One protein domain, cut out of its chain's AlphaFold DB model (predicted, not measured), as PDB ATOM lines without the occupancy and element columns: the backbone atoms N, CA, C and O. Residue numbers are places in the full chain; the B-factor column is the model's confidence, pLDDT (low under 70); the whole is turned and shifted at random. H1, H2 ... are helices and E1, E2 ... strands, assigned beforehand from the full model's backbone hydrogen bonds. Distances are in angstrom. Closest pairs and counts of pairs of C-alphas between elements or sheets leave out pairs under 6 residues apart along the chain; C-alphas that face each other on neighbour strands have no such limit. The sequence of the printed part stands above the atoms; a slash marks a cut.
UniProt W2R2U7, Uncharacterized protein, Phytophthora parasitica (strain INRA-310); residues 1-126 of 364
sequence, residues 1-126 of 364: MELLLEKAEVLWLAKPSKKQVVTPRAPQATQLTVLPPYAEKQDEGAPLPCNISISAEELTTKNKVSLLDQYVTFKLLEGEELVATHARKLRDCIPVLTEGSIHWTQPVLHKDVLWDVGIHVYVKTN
ATOM      1  N   MET A   1     -30.962 -32.740   4.395       74.19
ATOM      2  CA  MET A   1     -30.624 -31.373   4.864       74.19
ATOM      3  C   MET A   1     -31.483 -30.377   4.107       74.19
ATOM      4  O   MET A   1     -31.677 -30.580   2.918       74.19
ATOM      5  N   GLU A   2     -31.969 -29.327   4.762       79.50
ATOM      6  CA  GLU A   2     -32.672 -28.214   4.108       79.50
ATOM      7  C   GLU A   2     -31.829 -26.941   4.197       79.50
ATOM      8  O   GLU A   2     -31.298 -26.603   5.263       79.50
ATOM      9  N   LEU A   3     -31.690 -26.270   3.058       80.38
ATOM     10  CA  LEU A   3     -31.051 -24.971   2.888       80.38
ATOM     11  C   LEU A   3     -32.134 -23.945   2.581       80.38
ATOM     12  O   LEU A   3     -32.701 -23.943   1.492       80.38
ATOM     13  N   LEU A   4     -32.384 -23.054   3.530       82.56
ATOM     14  CA  LEU A   4     -33.274 -21.918   3.369       82.56
ATOM     15  C   LEU A   4     -32.445 -20.698   2.957       82.56
ATOM     16  O   LEU A   4     -31.636 -20.199   3.741       82.56
ATOM     17  N   LEU A   5     -32.644 -20.214   1.734       82.50
ATOM     18  CA  LEU A   5     -32.145 -18.907   1.317       82.50
ATOM     19  C   LEU A   5     -33.201 -17.869   1.700       82.50
ATOM     20  O   LEU A   5     -34.321 -17.913   1.197       82.50
ATOM     21  N   GLU A   6     -32.865 -16.966   2.617       82.38
ATOM     22  CA  GLU A   6     -33.847 -16.071   3.240       82.38
ATOM     23  C   GLU A   6     -34.034 -14.782   2.438       82.38
ATOM     24  O   GLU A   6     -35.139 -14.434   2.027       82.38
ATOM     25  N   LYS A   7     -32.936 -14.055   2.220       83.88
ATOM     26  CA  LYS A   7     -32.938 -12.733   1.592       83.88
ATOM     27  C   LYS A   7     -31.622 -12.490   0.867       83.88
ATOM     28  O   LYS A   7     -30.580 -12.981   1.298       83.88
ATOM     29  N   ALA A   8     -31.674 -11.695  -0.197       82.50
ATOM     30  CA  ALA A   8     -30.494 -11.166  -0.863       82.50
ATOM     31  C   ALA A   8     -30.416  -9.639  -0.748       82.50
ATOM     32  O   ALA A   8     -31.429  -8.942  -0.811       82.50
ATOM     33  N   GLU A   9     -29.200  -9.127  -0.603       82.25
ATOM     34  CA  GLU A   9     -28.843  -7.723  -0.751       82.25
ATOM     35  C   GLU A   9     -27.964  -7.580  -1.995       82.25
ATOM     36  O   GLU A   9     -26.971  -8.292  -2.156       82.25
ATOM     37  N   VAL A  10     -28.350  -6.671  -2.888       79.50
ATOM     38  CA  VAL A  10     -27.629  -6.387  -4.133       79.50
ATOM     39  C   VAL A  10     -26.989  -5.009  -4.009       79.50
ATOM     40  O   VAL A  10     -27.671  -4.008  -3.799       79.50
ATOM     41  N   LEU A  11     -25.666  -4.968  -4.118       79.81
ATOM     42  CA  LEU A  11     -24.835  -3.777  -4.012       79.81
ATOM     43  C   LEU A  11     -24.189  -3.494  -5.367       79.81
ATOM     44  O   LEU A  11     -23.305  -4.218  -5.816       79.81
ATOM     45  N   TRP A  12     -24.612  -2.411  -6.011       76.12
ATOM     46  CA  TRP A  12     -24.047  -1.958  -7.279       76.12
ATOM     47  C   TRP A  12     -22.849  -1.038  -7.019       76.12
ATOM     48  O   TRP A  12     -23.008   0.079  -6.526       76.12
ATOM     49  N   LEU A  13     -21.643  -1.502  -7.346       72.62
ATOM     50  CA  LEU A  13     -20.400  -0.742  -7.240       72.62
ATOM     51  C   LEU A  13     -20.012  -0.221  -8.631       72.62
ATOM     52  O   LEU A  13     -19.812  -0.978  -9.580       72.62
ATOM     53  N   ALA A  14     -19.923   1.101  -8.773       69.88
ATOM     54  CA  ALA A  14     -19.576   1.740 -10.039       69.88
ATOM     55  C   ALA A  14     -18.055   1.840 -10.240       69.88
ATOM     56  O   ALA A  14     -17.326   2.203  -9.315       69.88
ATOM     57  N   LYS A  15     -17.596   1.676 -11.487       61.03
ATOM     58  CA  LYS A  15     -16.309   2.208 -11.965       61.03
ATOM     59  C   LYS A  15     -16.478   2.852 -13.346       61.03
ATOM     60  O   LYS A  15     -16.477   2.148 -14.353       61.03
ATOM     61  N   PRO A  16     -16.589   4.188 -13.447       55.69
ATOM     62  CA  PRO A  16     -16.516   4.838 -14.746       55.69
ATOM     63  C   PRO A  16     -15.075   4.779 -15.278       55.69
ATOM     64  O   PRO A  16     -14.141   5.244 -14.632       55.69
ATOM     65  N   SER A  17     -14.894   4.225 -16.480       52.62
ATOM     66  CA  SER A  17     -13.594   4.163 -17.176       52.62
ATOM     67  C   SER A  17     -13.143   5.530 -17.725       52.62
ATOM     68  O   SER A  17     -11.949   5.797 -17.850       52.62
ATOM     69  N   LYS A  18     -14.079   6.447 -18.008       55.09
ATOM     70  CA  LYS A  18     -13.798   7.807 -18.501       55.09
ATOM     71  C   LYS A  18     -14.803   8.810 -17.934       55.09
ATOM     72  O   LYS A  18     -15.920   8.432 -17.590       55.09
ATOM     73  N   LYS A  19     -14.414  10.094 -17.876       48.59
ATOM     74  CA  LYS A  19     -15.324  11.221 -17.598       48.59
ATOM     75  C   LYS A  19     -16.465  11.200 -18.622       48.59
ATOM     76  O   LYS A  19     -16.260  11.587 -19.768       48.59
ATOM     77  N   GLN A  20     -17.635  10.714 -18.220       55.59
ATOM     78  CA  GLN A  20     -18.861  10.799 -19.012       55.59
ATOM     79  C   GLN A  20     -19.622  12.079 -18.638       55.59
ATOM     80  O   GLN A  20     -19.606  12.500 -17.484       55.59
ATOM     81  N   VAL A  21     -20.263  12.702 -19.631       54.81
ATOM     82  CA  VAL A  21     -21.025  13.964 -19.503       54.81
ATOM     83  C   VAL A  21     -22.316  13.774 -18.691       54.81
ATOM     84  O   VAL A  21     -22.828  14.721 -18.104       54.81
ATOM     85  N   VAL A  22     -22.813  12.537 -18.609       57.53
ATOM     86  CA  VAL A  22     -23.985  12.138 -17.827       57.53
ATOM     87  C   VAL A  22     -23.582  10.920 -17.003       57.53
ATOM     88  O   VAL A  22     -23.081   9.951 -17.564       57.53
ATOM     89  N   THR A  23     -23.769  10.958 -15.683       57.09
ATOM     90  CA  THR A  23     -23.583   9.774 -14.831       57.09
ATOM     91  C   THR A  23     -24.651   8.737 -15.184       57.09
ATOM     92  O   THR A  23     -25.834   9.006 -14.949       57.09
ATOM     93  N   PRO A  24     -24.283   7.572 -15.745       60.25
ATOM     94  CA  PRO A  24     -25.241   6.518 -16.042       60.25
ATOM     95  C   PRO A  24     -25.885   6.046 -14.732       60.25
ATOM     96  O   PRO A  24     -25.200   5.826 -13.730       60.25
ATOM     97  N   ARG A  25     -27.216   5.932 -14.720       63.31
ATOM     98  CA  ARG A  25     -27.958   5.435 -13.555       63.31
ATOM     99  C   ARG A  25     -27.680   3.940 -13.407       63.31
ATOM    100  O   ARG A  25     -27.765   3.216 -14.396       63.31
ATOM    101  N   ALA A  26     -27.354   3.499 -12.194       63.06
ATOM    102  CA  ALA A  26     -27.226   2.077 -11.896       63.06
ATOM    103  C   ALA A  26     -28.551   1.352 -12.212       63.06
ATOM    104  O   ALA A  26     -29.614   1.946 -11.975       63.06
ATOM    105  N   PRO A  27     -28.507   0.115 -12.735       67.50
ATOM    106  CA  PRO A  27     -29.707  -0.708 -12.885       67.50
ATOM    107  C   PRO A  27     -30.395  -0.910 -11.528       67.50
ATOM    108  O   PRO A  27     -29.741  -0.971 -10.485       67.50
ATOM    109  N   GLN A  28     -31.728  -0.985 -11.533       70.31
ATOM    110  CA  GLN A  28     -32.549  -1.151 -10.327       70.31
ATOM    111  C   GLN A  28     -32.873  -2.618 -10.021       70.31
ATOM    112  O   GLN A  28     -33.736  -2.893  -9.190       70.31
ATOM    113  N   ALA A  29     -32.184  -3.567 -10.661       71.94
ATOM    114  CA  ALA A  29     -32.346  -4.987 -10.381       71.94
ATOM    115  C   ALA A  29     -32.094  -5.307  -8.899       71.94
ATOM    116  O   ALA A  29     -30.959  -5.260  -8.412       71.94
ATOM    117  N   THR A  30     -33.169  -5.669  -8.199       72.75
ATOM    118  CA  THR A  30     -33.156  -6.140  -6.806       72.75
ATOM    119  C   THR A  30     -33.731  -7.546  -6.652       72.75
ATOM    120  O   THR A  30     -33.675  -8.102  -5.557       72.75
ATOM    121  N   GLN A  31     -34.307  -8.123  -7.712       77.38
ATOM    122  CA  GLN A  31     -34.947  -9.432  -7.649       77.38
ATOM    123  C   GLN A  31     -33.951 -10.532  -8.018       77.38
ATOM    124  O   GLN A  31     -33.346 -10.509  -9.089       77.38
ATOM    125  N   LEU A  32     -33.783 -11.494  -7.108       81.44
ATOM    126  CA  LEU A  32     -32.920 -12.656  -7.292       81.44
ATOM    127  C   LEU A  32     -33.771 -13.922  -7.305       81.44
ATOM    128  O   LEU A  32     -34.513 -14.188  -6.356       81.44
ATOM    129  N   THR A  33     -33.620 -14.705  -8.364       82.75
ATOM    130  CA  THR A  33     -34.356 -15.950  -8.574       82.75
ATOM    131  C   THR A  33     -33.378 -17.117  -8.591       82.75
ATOM    132  O   THR A  33     -32.335 -17.050  -9.247       82.75
ATOM    133  N   VAL A  34     -33.692 -18.184  -7.858       82.00
ATOM    134  CA  VAL A  34     -32.807 -19.343  -7.695       82.00
ATOM    135  C   VAL A  34     -33.365 -20.533  -8.464       82.00
ATOM    136  O   VAL A  34     -34.520 -20.916  -8.285       82.00
ATOM    137  N   LEU A  35     -32.525 -21.127  -9.306       82.69
ATOM    138  CA  LEU A  35     -32.800 -22.366 -10.023       82.69
ATOM    139  C   LEU A  35     -32.003 -23.500  -9.373       82.69
ATOM    140  O   LEU A  35     -30.766 -23.506  -9.463       82.69
ATOM    141  N   PRO A  36     -32.683 -24.425  -8.676       73.94
ATOM    142  CA  PRO A  36     -32.021 -25.549  -8.044       73.94
ATOM    143  C   PRO A  36     -31.583 -26.599  -9.084       73.94
ATOM    144  O   PRO A  36     -32.132 -26.646 -10.186       73.94
ATOM    145  N   PRO A  37     -30.627 -27.480  -8.736       64.00
ATOM    146  CA  PRO A  37     -29.983 -28.391  -9.690       64.00
ATOM    147  C   PRO A  37     -30.938 -29.369 -10.392       64.00
ATOM    148  O   PRO A  37     -30.665 -29.825 -11.493       64.00
ATOM    149  N   TYR A  38     -32.060 -29.690  -9.748       63.09
ATOM    150  CA  TYR A  38     -33.061 -30.659 -10.206       63.09
ATOM    151  C   TYR A  38     -34.187 -30.036 -11.052       63.09
ATOM    152  O   TYR A  38     -35.062 -30.756 -11.530       63.09
ATOM    153  N   ALA A  39     -34.181 -28.715 -11.265       58.31
ATOM    154  CA  ALA A  39     -35.217 -28.001 -12.016       58.31
ATOM    155  C   ALA A  39     -34.979 -27.993 -13.542       58.31
ATOM    156  O   ALA A  39     -35.342 -27.039 -14.221       58.31
ATOM    157  N   GLU A  40     -34.407 -29.056 -14.119       48.47
ATOM    158  CA  GLU A  40     -34.058 -29.138 -15.554       48.47
ATOM    159  C   GLU A  40     -35.261 -29.062 -16.530       48.47
ATOM    160  O   GLU A  40     -35.068 -29.133 -17.741       48.47
ATOM    161  N   LYS A  41     -36.509 -28.915 -16.054       46.34
ATOM    162  CA  LYS A  41     -37.711 -28.872 -16.917       46.34
ATOM    163  C   LYS A  41     -38.670 -27.698 -16.701       46.34
ATOM    164  O   LYS A  41     -39.655 -27.614 -17.430       46.34
ATOM    165  N   GLN A  42     -38.408 -26.795 -15.762       49.34
ATOM    166  CA  GLN A  42     -39.209 -25.581 -15.590       49.34
ATOM    167  C   GLN A  42     -38.251 -24.394 -15.496       49.34
ATOM    168  O   GLN A  42     -37.500 -24.274 -14.536       49.34
ATOM    169  N   ASP A  43     -38.275 -23.512 -16.495       54.47
ATOM    170  CA  ASP A  43     -37.514 -22.248 -16.506       54.47
ATOM    171  C   ASP A  43     -37.984 -21.252 -15.415       54.47
ATOM    172  O   ASP A  43     -37.456 -20.142 -15.295       54.47
ATOM    173  N   GLU A  44     -38.960 -21.658 -14.597       62.44
ATOM    174  CA  GLU A  44     -39.480 -20.946 -13.435       62.44
ATOM    175  C   GLU A  44     -38.538 -21.121 -12.236       62.44
ATOM    176  O   GLU A  44     -38.587 -22.098 -11.489       62.44
ATOM    177  N   GLY A  45     -37.635 -20.157 -12.043       67.62
ATOM    178  CA  GLY A  45     -36.874 -20.062 -10.798       67.62
ATOM    179  C   GLY A  45     -37.767 -19.636  -9.625       67.62
ATOM    180  O   GLY A  45     -38.729 -18.890  -9.804       67.62
ATOM    181  N   ALA A  46     -37.399 -20.023  -8.402       78.75
ATOM    182  CA  ALA A  46     -38.091 -19.572  -7.194       78.75
ATOM    183  C   ALA A  46     -37.528 -18.220  -6.701       78.75
ATOM    184  O   ALA A  46     -36.303 -18.095  -6.560       78.75
ATOM    185  N   PRO A  47     -38.372 -17.205  -6.421       81.69
ATOM    186  CA  PRO A  47     -37.925 -15.986  -5.753       81.69
ATOM    187  C   PRO A  47     -37.535 -16.282  -4.299       81.69
ATOM    188  O   PRO A  47     -37.985 -17.260  -3.705       81.69
ATOM    189  N   LEU A  48     -36.704 -15.423  -3.711       79.56
ATOM    190  CA  LEU A  48     -36.386 -15.509  -2.285       79.56
ATOM    191  C   LEU A  48     -37.577 -15.045  -1.420       79.56
ATOM    192  O   LEU A  48     -38.191 -14.028  -1.756       79.56
ATOM    193  N   PRO A  49     -37.881 -15.720  -0.293       83.50
ATOM    194  CA  PRO A  49     -37.162 -16.863   0.275       83.50
ATOM    195  C   PRO A  49     -37.467 -18.193  -0.436       83.50
ATOM    196  O   PRO A  49     -38.616 -18.472  -0.770       83.50
ATOM    197  N   CYS A  50     -36.457 -19.054  -0.604       81.44
ATOM    198  CA  CYS A  50     -36.630 -20.384  -1.203       81.44
ATOM    199  C   CYS A  50     -35.899 -21.482  -0.414       81.44
ATOM    200  O   CYS A  50     -34.889 -21.229   0.247       81.44
ATOM    201  N   ASN A  51     -36.431 -22.708  -0.463       81.94
ATOM    202  CA  ASN A  51     -35.882 -23.867   0.242       81.94
ATOM    203  C   ASN A  51     -35.334 -24.896  -0.755       81.94
ATOM    204  O   ASN A  51     -36.000 -25.249  -1.727       81.94
ATOM    205  N   ILE A  52     -34.130 -25.386  -0.489       79.94
ATOM    206  CA  ILE A  52     -33.436 -26.411  -1.262       79.94
ATOM    207  C   ILE A  52     -33.275 -27.640  -0.361       79.94
ATOM    208  O   ILE A  52     -32.541 -27.607   0.631       79.94
ATOM    209  N   SER A  53     -33.958 -28.735  -0.701       72.94
ATOM    210  CA  SER A  53     -33.869 -30.001   0.028       72.94
ATOM    211  C   SER A  53     -32.799 -30.916  -0.577       72.94
ATOM    212  O   SER A  53     -32.681 -31.085  -1.788       72.94
ATOM    213  N   ILE A  54     -31.974 -31.510   0.282       71.25
ATOM    214  CA  ILE A  54     -30.934 -32.473  -0.096       71.25
ATOM    215  C   ILE A  54     -31.252 -33.799   0.597       71.25
ATOM    216  O   ILE A  54     -31.163 -33.877   1.831       71.25
ATOM    217  N   SER A  55     -31.634 -34.817  -0.184       61.22
ATOM    218  CA  SER A  55     -31.918 -36.173   0.310       61.22
ATOM    219  C   SER A  55     -30.631 -36.921   0.680       61.22
ATOM    220  O   SER A  55     -29.572 -36.708   0.089       61.22
ATOM    221  N   ALA A  56     -30.713 -37.806   1.678       56.66
ATOM    222  CA  ALA A  56     -29.587 -38.615   2.151       56.66
ATOM    223  C   ALA A  56     -29.208 -39.751   1.179       56.66
ATOM    224  O   ALA A  56     -28.050 -40.164   1.133       56.66
ATOM    225  N   GLU A  57     -30.165 -40.229   0.381       53.06
ATOM    226  CA  GLU A  57     -30.008 -41.369  -0.537       53.06
ATOM    227  C   GLU A  57     -29.168 -41.021  -1.780       53.06
ATOM    228  O   GLU A  57     -28.519 -41.883  -2.367       53.06
ATOM    229  N   GLU A  58     -29.098 -39.741  -2.149       53.47
ATOM    230  CA  GLU A  58     -28.365 -39.268  -3.330       53.47
ATOM    231  C   GLU A  58     -26.880 -38.973  -3.047       53.47
ATOM    232  O   GLU A  58     -26.090 -38.816  -3.978       53.47
ATOM    233  N   LEU A  59     -26.462 -38.970  -1.772       49.53
ATOM    234  CA  LEU A  59     -25.061 -38.795  -1.358       49.53
ATOM    235  C   LEU A  59     -24.209 -40.075  -1.442       49.53
ATOM    236  O   LEU A  59     -22.995 -40.002  -1.254       49.53
ATOM    237  N   THR A  60     -24.812 -41.238  -1.705       45.44
ATOM    238  CA  THR A  60     -24.143 -42.551  -1.595       45.44
ATOM    239  C   THR A  60     -23.941 -43.275  -2.929       45.44
ATOM    240  O   THR A  60     -23.309 -44.337  -2.963       45.44
ATOM    241  N   THR A  61     -24.418 -42.731  -4.054       44.28
ATOM    242  CA  THR A  61     -24.295 -43.427  -5.345       44.28
ATOM    243  C   THR A  61     -22.883 -43.301  -5.925       44.28
ATOM    244  O   THR A  61     -22.484 -42.273  -6.457       44.28
ATOM    245  N   LYS A  62     -22.135 -44.413  -5.866       46.06
ATOM    246  CA  LYS A  62     -20.748 -44.610  -6.340       46.06
ATOM    247  C   LYS A  62     -20.439 -44.206  -7.800       46.06
ATOM    248  O   LYS A  62     -19.297 -44.357  -8.206       46.06
ATOM    249  N   ASN A  63     -21.406 -43.719  -8.584       48.47
ATOM    250  CA  ASN A  63     -21.241 -43.407 -10.012       48.47
ATOM    251  C   ASN A  63     -22.008 -42.159 -10.509       48.47
ATOM    252  O   ASN A  63     -22.077 -41.940 -11.716       48.47
ATOM    253  N   LYS A  64     -22.578 -41.322  -9.629       51.38
ATOM    254  CA  LYS A  64     -23.189 -40.038 -10.021       51.38
ATOM    255  C   LYS A  64     -22.498 -38.895  -9.280       51.38
ATOM    256  O   LYS A  64     -22.144 -39.037  -8.114       51.38
ATOM    257  N   VAL A  65     -22.261 -37.785  -9.980       57.84
ATOM    258  CA  VAL A  65     -21.692 -36.553  -9.412       57.84
ATOM    259  C   VAL A  65     -22.479 -36.196  -8.151       57.84
ATOM    260  O   VAL A  65     -23.706 -36.117  -8.210       57.84
ATOM    261  N   SER A  66     -21.787 -36.024  -7.018       64.06
ATOM    262  CA  SER A  66     -22.417 -35.646  -5.749       64.06
ATOM    263  C   SER A  66     -23.322 -34.430  -5.965       64.06
ATOM    264  O   SER A  66     -22.899 -33.474  -6.612       64.06
ATOM    265  N   LEU A  67     -24.539 -34.420  -5.407       67.31
ATOM    266  CA  LEU A  67     -25.436 -33.252  -5.479       67.31
ATOM    267  C   LEU A  67     -24.761 -31.957  -5.009       67.31
ATOM    268  O   LEU A  67     -25.056 -30.873  -5.497       67.31
ATOM    269  N   LEU A  68     -23.814 -32.076  -4.078       69.56
ATOM    270  CA  LEU A  68     -23.016 -30.965  -3.568       69.56
ATOM    271  C   LEU A  68     -22.107 -30.333  -4.633       69.56
ATOM    272  O   LEU A  68     -21.778 -29.148  -4.541       69.56
ATOM    273  N   ASP A  69     -21.707 -31.109  -5.636       74.69
ATOM    274  CA  ASP A  69     -20.865 -30.665  -6.743       74.69
ATOM    275  C   ASP A  69     -21.680 -30.178  -7.955       74.69
ATOM    276  O   ASP A  69     -21.089 -29.695  -8.923       74.69
ATOM    277  N   GLN A  70     -23.015 -30.246  -7.899       78.50
ATOM    278  CA  GLN A  70     -23.896 -29.657  -8.909       78.50
ATOM    279  C   GLN A  70     -24.027 -28.141  -8.725       78.50
ATOM    280  O   GLN A  70     -23.855 -27.609  -7.625       78.50
ATOM    281  N   TYR A  71     -24.327 -27.436  -9.817       82.38
ATOM    282  CA  TYR A  71     -24.437 -25.980  -9.823       82.38
ATOM    283  C   TYR A  71     -25.868 -25.514  -9.535       82.38
ATOM    284  O   TYR A  71     -26.827 -25.994 -10.129       82.38
ATOM    285  N   VAL A  72     -25.985 -24.533  -8.646       84.50
ATOM    286  CA  VAL A  72     -27.167 -23.704  -8.420       84.50
ATOM    287  C   VAL A  72     -27.004 -22.432  -9.235       84.50
ATOM    288  O   VAL A  72     -25.950 -21.788  -9.176       84.50
ATOM    289  N   THR A  73     -28.043 -22.065  -9.982       86.31
ATOM    290  CA  THR A  73     -28.021 -20.876 -10.837       86.31
ATOM    291  C   THR A  73     -28.849 -19.756 -10.215       86.31
ATOM    292  O   THR A  73     -30.009 -19.943  -9.863       86.31
ATOM    293  N   PHE A  74     -28.251 -18.577 -10.095       86.50
ATOM    294  CA  PHE A  74     -28.845 -17.349  -9.591       86.50
ATOM    295  C   PHE A  74     -29.079 -16.399 -10.769       86.50
ATOM    296  O   PHE A  74     -28.122 -15.958 -11.407       86.50
ATOM    297  N   LYS A  75     -30.345 -16.098 -11.066       86.12
ATOM    298  CA  LYS A  75     -30.758 -15.124 -12.086       86.12
ATOM    299  C   LYS A  75     -31.086 -13.797 -11.389       86.12
ATOM    300  O   LYS A  75     -31.911 -13.770 -10.478       86.12
ATOM    301  N   LEU A  76     -30.422 -12.718 -11.793       85.25
ATOM    302  CA  LEU A  76     -30.677 -11.352 -11.332       85.25
ATOM    303  C   LEU A  76     -31.575 -10.646 -12.352       85.25
ATOM    304  O   LEU A  76     -31.217 -10.572 -13.529       85.25
ATOM    305  N   LEU A  77     -32.717 -10.138 -11.897       83.00
ATOM    306  CA  LEU A  77     -33.767  -9.572 -12.744       83.00
ATOM    307  C   LEU A  77     -34.025  -8.090 -12.424       83.00
ATOM    308  O   LEU A  77     -34.049  -7.689 -11.255       83.00
ATOM    309  N   GLU A  78     -34.260  -7.292 -13.469       81.94
ATOM    310  CA  GLU A  78     -34.831  -5.938 -13.411       81.94
ATOM    311  C   GLU A  78     -36.247  -5.994 -14.005       81.94
ATOM    312  O   GLU A  78     -36.435  -5.921 -15.216       81.94
ATOM    313  N   GLY A  79     -37.262  -6.207 -13.162       79.06
ATOM    314  CA  GLY A  79     -38.602  -6.552 -13.653       79.06
ATOM    315  C   GLY A  79     -38.605  -7.947 -14.287       79.06
ATOM    316  O   GLY A  79     -38.286  -8.920 -13.609       79.06
ATOM    317  N   GLU A  80     -38.938  -8.046 -15.578       76.00
ATOM    318  CA  GLU A  80     -38.875  -9.303 -16.351       76.00
ATOM    319  C   GLU A  80     -37.562  -9.466 -17.139       76.00
ATOM    320  O   GLU A  80     -37.304 -10.524 -17.713       76.00
ATOM    321  N   GLU A  81     -36.708  -8.437 -17.166       78.38
ATOM    322  CA  GLU A  81     -35.472  -8.454 -17.945       78.38
ATOM    323  C   GLU A  81     -34.332  -9.118 -17.160       78.38
ATOM    324  O   GLU A  81     -34.040  -8.772 -16.010       78.38
ATOM    325  N   LEU A  82     -33.662 -10.084 -17.795       81.81
ATOM    326  CA  LEU A  82     -32.500 -10.759 -17.228       81.81
ATOM    327  C   LEU A  82     -31.271  -9.859 -17.307       81.81
ATOM    328  O   LEU A  82     -30.725  -9.627 -18.382       81.81
ATOM    329  N   VAL A  83     -30.792  -9.423 -16.146       81.69
ATOM    330  CA  VAL A  83     -29.610  -8.565 -16.040       81.69
ATOM    331  C   VAL A  83     -28.332  -9.392 -15.975       81.69
ATOM    332  O   VAL A  83     -27.343  -9.060 -16.624       81.69
ATOM    333  N   ALA A  84     -28.326 -10.469 -15.185       83.06
ATOM    334  CA  ALA A  84     -27.160 -11.337 -15.075       83.06
ATOM    335  C   ALA A  84     -27.501 -12.735 -14.551       83.06
ATOM    336  O   ALA A  84     -28.455 -12.918 -13.798       83.06
ATOM    337  N   THR A  85     -26.647 -13.702 -14.881       85.62
ATOM    338  CA  THR A  85     -26.746 -15.085 -14.404       85.62
ATOM    339  C   THR A  85     -25.438 -15.497 -13.742       85.62
ATOM    340  O   THR A  85     -24.361 -15.255 -14.286       85.62
ATOM    341  N   HIS A  86     -25.525 -16.141 -12.581       86.06
ATOM    342  CA  HIS A  86     -24.374 -16.679 -11.861       86.06
ATOM    343  C   HIS A  86     -24.600 -18.136 -11.483       86.06
ATOM    344  O   HIS A  86     -25.670 -18.475 -10.993       86.06
ATOM    345  N   ALA A  87     -23.593 -18.989 -11.652       85.81
ATOM    346  CA  ALA A  87     -23.659 -20.388 -11.248       85.81
ATOM    347  C   ALA A  87     -22.614 -20.674 -10.166       85.81
ATOM    348  O   ALA A  87     -21.434 -20.359 -10.321       85.81
ATOM    349  N   ARG A  88     -23.046 -21.305  -9.074       84.50
ATOM    350  CA  ARG A  88     -22.204 -21.706  -7.938       84.50
ATOM    351  C   ARG A  88     -22.460 -23.155  -7.600       84.50
ATOM    352  O   ARG A  88     -23.593 -23.607  -7.693       84.50
ATOM    353  N   LYS A  89     -21.437 -23.886  -7.166       83.94
ATOM    354  CA  LYS A  89     -21.662 -25.243  -6.660       83.94
ATOM    355  C   LYS A  89     -22.507 -25.186  -5.394       83.94
ATOM    356  O   LYS A  89     -22.278 -24.324  -4.549       83.94
ATOM    357  N   LEU A  90     -23.426 -26.132  -5.225       77.81
ATOM    358  CA  LEU A  90     -24.296 -26.194  -4.051       77.81
ATOM    359  C   LEU A  90     -23.487 -26.233  -2.745       77.81
ATOM    360  O   LEU A  90     -23.867 -25.587  -1.774       77.81
ATOM    361  N   ARG A  91     -22.328 -26.903  -2.737       75.88
ATOM    362  CA  ARG A  91     -21.403 -26.920  -1.592       75.88
ATOM    363  C   ARG A  91     -20.880 -25.547  -1.165       75.88
ATOM    364  O   ARG A  91     -20.626 -25.359   0.018       75.88
ATOM    365  N   ASP A  92     -20.733 -24.608  -2.099       79.50
ATOM    366  CA  ASP A  92     -20.255 -23.250  -1.811       79.50
ATOM    367  C   ASP A  92     -21.363 -22.393  -1.185       79.50
ATOM    368  O   ASP A  92     -21.088 -21.366  -0.568       79.50
ATOM    369  N   CYS A  93     -22.618 -22.818  -1.345       79.38
ATOM    370  CA  CYS A  93     -23.786 -22.161  -0.777       79.38
ATOM    371  C   CYS A  93     -24.079 -22.614   0.661       79.38
ATOM    372  O   CYS A  93     -24.926 -22.028   1.335       79.38
ATOM    373  N   ILE A  94     -23.403 -23.663   1.138       78.50
ATOM    374  CA  ILE A  94     -23.613 -24.223   2.469       78.50
ATOM    375  C   ILE A  94     -22.842 -23.383   3.490       78.50
ATOM    376  O   ILE A  94     -21.609 -23.343   3.440       78.50
ATOM    377  N   PRO A  95     -23.523 -22.740   4.456       77.19
ATOM    378  CA  PRO A  95     -22.828 -21.994   5.489       77.19
ATOM    379  C   PRO A  95     -21.972 -22.933   6.347       77.19
ATOM    380  O   PRO A  95     -22.315 -24.099   6.573       77.19
ATOM    381  N   VAL A  96     -20.858 -22.399   6.855       73.62
ATOM    382  CA  VAL A  96     -19.973 -23.117   7.788       73.62
ATOM    383  C   VAL A  96     -20.732 -23.532   9.051       73.62
ATOM    384  O   VAL A  96     -20.503 -24.617   9.581       73.62
ATOM    385  N   LEU A  97     -21.632 -22.660   9.515       79.25
ATOM    386  CA  LEU A  97     -22.486 -22.855  10.683       79.25
ATOM    387  C   LEU A  97     -23.954 -23.077  10.275       79.25
ATOM    388  O   LEU A  97     -24.261 -23.307   9.107       79.25
ATOM    389  N   THR A  98     -24.879 -23.017  11.237       78.19
ATOM    390  CA  THR A  98     -26.325 -23.082  10.971       78.19
ATOM    391  C   THR A  98     -26.817 -21.903  10.135       78.19
ATOM    392  O   THR A  98     -27.749 -22.065   9.355       78.19
ATOM    393  N   GLU A  99     -26.168 -20.750  10.274       83.56
ATOM    394  CA  GLU A  99     -26.468 -19.502   9.576       83.56
ATOM    395  C   GLU A  99     -25.186 -18.952   8.939       83.56
ATOM    396  O   GLU A  99     -24.079 -19.141   9.458       83.56
ATOM    397  N   GLY A 100     -25.325 -18.267   7.808       83.19
ATOM    398  CA  GLY A 100     -24.216 -17.605   7.139       83.19
ATOM    399  C   GLY A 100     -24.673 -16.729   5.983       83.19
ATOM    400  O   GLY A 100     -25.862 -16.496   5.781       83.19
ATOM    401  N   SER A 101     -23.702 -16.229   5.227       84.12
ATOM    402  CA  SER A 101     -23.968 -15.476   4.008       84.12
ATOM    403  C   SER A 101     -23.037 -15.916   2.888       84.12
ATOM    404  O   SER A 101     -21.876 -16.259   3.121       84.12
ATOM    405  N   ILE A 102     -23.569 -15.911   1.671       85.69
ATOM    406  CA  ILE A 102     -22.817 -16.114   0.439       85.69
ATOM    407  C   ILE A 102     -22.578 -14.732  -0.152       85.69
ATOM    408  O   ILE A 102     -23.528 -13.979  -0.357       85.69
ATOM    409  N   HIS A 103     -21.320 -14.409  -0.433       88.19
ATOM    410  CA  HIS A 103     -20.948 -13.167  -1.094       88.19
ATOM    411  C   HIS A 103     -20.164 -13.455  -2.369       88.19
ATOM    412  O   HIS A 103     -19.223 -14.253  -2.367       88.19
ATOM    413  N   TRP A 104     -20.525 -12.775  -3.450       86.94
ATOM    414  CA  TRP A 104     -19.705 -12.725  -4.651       86.94
ATOM    415  C   TRP A 104     -19.822 -11.367  -5.328       86.94
ATOM    416  O   TRP A 104     -20.761 -10.609  -5.091       86.94
ATOM    417  N   THR A 105     -18.843 -11.077  -6.180       85.69
ATOM    418  CA  THR A 105     -18.836  -9.895  -7.037       85.69
ATOM    419  C   THR A 105     -18.726 -10.347  -8.484       85.69
ATOM    420  O   THR A 105     -17.947 -11.256  -8.780       85.69
ATOM    421  N   GLN A 106     -19.495  -9.742  -9.382       85.25
ATOM    422  CA  GLN A 106     -19.435 -10.051 -10.809       85.25
ATOM    423  C   GLN A 106     -19.569  -8.787 -11.664       85.25
ATOM    424  O   GLN A 106     -20.375  -7.918 -11.325       85.25
ATOM    425  N   PRO A 107     -18.825  -8.684 -12.776       83.38
ATOM    426  CA  PRO A 107     -18.997  -7.595 -13.721       83.38
ATOM    427  C   PRO A 107     -20.271  -7.814 -14.548       83.38
ATOM    428  O   PRO A 107     -20.514  -8.907 -15.059       83.38
ATOM    429  N   VAL A 108     -21.072  -6.766 -14.704       81.94
ATOM    430  CA  VAL A 108     -22.296  -6.753 -15.510       81.94
ATOM    431  C   VAL A 108     -22.230  -5.575 -16.469       81.94
ATOM    432  O   VAL A 108     -21.999  -4.435 -16.062       81.94
ATOM    433  N   LEU A 109     -22.424  -5.855 -17.756       78.81
ATOM    434  CA  LEU A 109     -22.539  -4.825 -18.778       78.81
ATOM    435  C   LEU A 109     -23.999  -4.381 -18.859       78.81
ATOM    436  O   LEU A 109     -24.866  -5.168 -19.226       78.81
ATOM    437  N   HIS A 110     -24.266  -3.123 -18.529       74.12
ATOM    438  CA  HIS A 110     -25.598  -2.540 -18.640       74.12
ATOM    439  C   HIS A 110     -25.489  -1.163 -19.294       74.12
ATOM    440  O   HIS A 110     -24.774  -0.296 -18.787       74.12
ATOM    441  N   LYS A 111     -26.187  -0.968 -20.422       73.75
ATOM    442  CA  LYS A 111     -26.184   0.283 -21.210       73.75
ATOM    443  C   LYS A 111     -24.763   0.797 -21.502       73.75
ATOM    444  O   LYS A 111     -24.437   1.938 -21.193       73.75
ATOM    445  N   ASP A 112     -23.911  -0.083 -22.037       73.94
ATOM    446  CA  ASP A 112     -22.510   0.190 -22.416       73.94
ATOM    447  C   ASP A 112     -21.572   0.608 -21.266       73.94
ATOM    448  O   ASP A 112     -20.463   1.103 -21.487       73.94
ATOM    449  N   VAL A 113     -21.987   0.375 -20.017       74.31
ATOM    450  CA  VAL A 113     -21.197   0.655 -18.813       74.31
ATOM    451  C   VAL A 113     -21.002  -0.638 -18.032       74.31
ATOM    452  O   VAL A 113     -21.944  -1.401 -17.814       74.31
ATOM    453  N   LEU A 114     -19.762  -0.885 -17.612       78.56
ATOM    454  CA  LEU A 114     -19.413  -2.005 -16.745       78.56
ATOM    455  C   LEU A 114     -19.680  -1.638 -15.284       78.56
ATOM    456  O   LEU A 114     -19.149  -0.650 -14.773       78.56
ATOM    457  N   TRP A 115     -20.477  -2.468 -14.624       79.06
ATOM    458  CA  TRP A 115     -20.795  -2.372 -13.206       79.06
ATOM    459  C   TRP A 115     -20.251  -3.590 -12.473       79.06
ATOM    460  O   TRP A 115     -20.439  -4.709 -12.937       79.06
ATOM    461  N   ASP A 116     -19.627  -3.388 -11.314       82.38
ATOM    462  CA  ASP A 116     -19.279  -4.487 -10.418       82.38
ATOM    463  C   ASP A 116     -20.446  -4.698  -9.449       82.38
ATOM    464  O   ASP A 116     -20.791  -3.818  -8.660       82.38
ATOM    465  N   VAL A 117     -21.090  -5.858  -9.508       82.25
ATOM    466  CA  VAL A 117     -22.268  -6.169  -8.690       82.25
ATOM    467  C   VAL A 117     -21.860  -7.088  -7.564       82.25
ATOM    468  O   VAL A 117     -21.484  -8.230  -7.810       82.25
ATOM    469  N   GLY A 118     -21.934  -6.594  -6.333       85.19
ATOM    470  CA  GLY A 118     -21.823  -7.398  -5.125       85.19
ATOM    471  C   GLY A 118     -23.184  -7.972  -4.753       85.19
ATOM    472  O   GLY A 118     -24.133  -7.220  -4.559       85.19
ATOM    473  N   ILE A 119     -23.296  -9.288  -4.625       84.81
ATOM    474  CA  ILE A 119     -24.524  -9.940  -4.161       84.81
ATOM    475  C   ILE A 119     -24.220 -10.624  -2.833       84.81
ATOM    476  O   ILE A 119     -23.218 -11.328  -2.705       84.81
ATOM    477  N   HIS A 120     -25.070 -10.381  -1.838       87.12
ATOM    478  CA  HIS A 120     -25.015 -10.988  -0.513       87.12
ATOM    479  C   HIS A 120     -26.304 -11.761  -0.271       87.12
ATOM    480  O   HIS A 120     -27.367 -11.159  -0.206       87.12
ATOM    481  N   VAL A 121     -26.232 -13.080  -0.120       85.12
ATOM    482  CA  VAL A 121     -27.406 -13.921   0.149       85.12
ATOM    483  C   VAL A 121     -27.293 -14.509   1.546       85.12
ATOM    484  O   VAL A 121     -26.307 -15.177   1.850       85.12
ATOM    485  N   TYR A 122     -28.292 -14.269   2.393       85.50
ATOM    486  CA  TYR A 122     -28.387 -14.857   3.727       85.50
ATOM    487  C   TYR A 122     -28.942 -16.276   3.634       85.50
ATOM    488  O   TYR A 122     -29.962 -16.518   2.983       85.50
ATOM    489  N   VAL A 123     -28.251 -17.215   4.280       86.25
ATOM    490  CA  VAL A 123     -28.553 -18.644   4.199       86.25
ATOM    491  C   VAL A 123     -28.646 -19.241   5.588       86.25
ATOM    492  O   VAL A 123     -27.768 -19.045   6.432       86.25
ATOM    493  N   LYS A 124     -29.683 -20.045   5.785       86.38
ATOM    494  CA  LYS A 124     -29.935 -20.808   6.998       86.38
ATOM    495  C   LYS A 124     -30.074 -22.285   6.671       86.38
ATOM    496  O   LYS A 124     -30.577 -22.666   5.620       86.38
ATOM    497  N   THR A 125     -29.615 -23.138   7.576       83.31
ATOM    498  CA  THR A 125     -29.747 -24.592   7.448       83.31
ATOM    499  C   THR A 125     -30.462 -25.176   8.650       83.31
ATOM    500  O   THR A 125     -30.292 -24.704   9.772       83.31
ATOM    501  N   ASN A 126     -31.223 -26.246   8.430       80.19
ATOM    502  CA  ASN A 126     -31.938 -26.965   9.490       80.19
ATOM    503  C   ASN A 126     -31.047 -27.941  10.293       80.19
ATOM    504  O   ASN A 126     -31.546 -28.814  11.004       80.19
TER     505      ASN A 126
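This is residues 1 to 126 of the 364 residues of an uncharacterized protein of Phytophthora parasitica (strain INRA-310) (UniProt W2R2U7). What shape does the backbone make? Two twisted antiparallel sheets are partly face to face as a loose sandwich, their strands crossed, with E2 near E1 and E3 at one side and E5 near E6 at the other. Short H1 packs at one end of both, and residues 18 to 23 and 60 to 65 stick out at opposite ends. What is it made of? The 126 printed residues, mostly strand by class, hold E1, E2, E3, E4, E5, H1, E6 and E7 along the chain, in sheets of order E3-E1-E7-E6 and E2-E4-E5. How large is it? It is only just loose, close to compact, with a radius of gyration of the C-alphas of 16.7 A, and elongated, spanning 59 by 31 by 24 A.

Where is the larger sheet? E1 is residues 2 to 14, 35.6 A long, from C-alpha 2 at (-32.672, -28.214, 4.108). E3 is residues 50 to 53, E6 residues 99 to 110, 32.9 A, and E7 residues 113 to 125, 37.4 A, ending with C-alpha 125 at (-29.747, -24.592, 7.448). Where is the rest? E2 is residues 31 to 35, E4 residues 71 to 78, 22.9 A, E5 residues 81 to 89, 24.5 A, and H1 residues 90 to 93.

How is the larger sheet paired? It is strongly twisted; inner strands E1 and E7 are antiparallel at 158 degrees, with N 9 and O 120 at 2.8 A. E3 and E1 have N 52 and O 3 at 2.8 A, and the hairpin E6 and E7 has N 102 and O 121 at 2.8 A; E6 bends by 58 degrees at residue 107. How is the smaller one paired? The hairpin E4 and E5 has N 74 and O 86 at 2.7 A, and E2 and E4 have N 35 and O 73 at 2.8 A. Where do the sheets come closest? The closest C-alphas of E5 and E6 are those of Ala 84 and Val 108, 6.7 A apart, and those of E1 and E2 are Ala 8 and Leu 32, 7.0 A apart, while E4 and E7 are apart. What of H1? It only grazes each sheet with residues 90 to 93, and it is too short for an O i to N i+4 pair.

How far does it reach? The two C-alphas farthest apart, those of Val 21 and Lys 62, are 60.0 A apart, and the printed part has no cut. Which links are long, and where is confidence low? The links E1 to E2, E2 to E3 and E3 to E4 are long; pLDDT is under 70 in residues 14 to 27, 37 to 45 and 55 to 68.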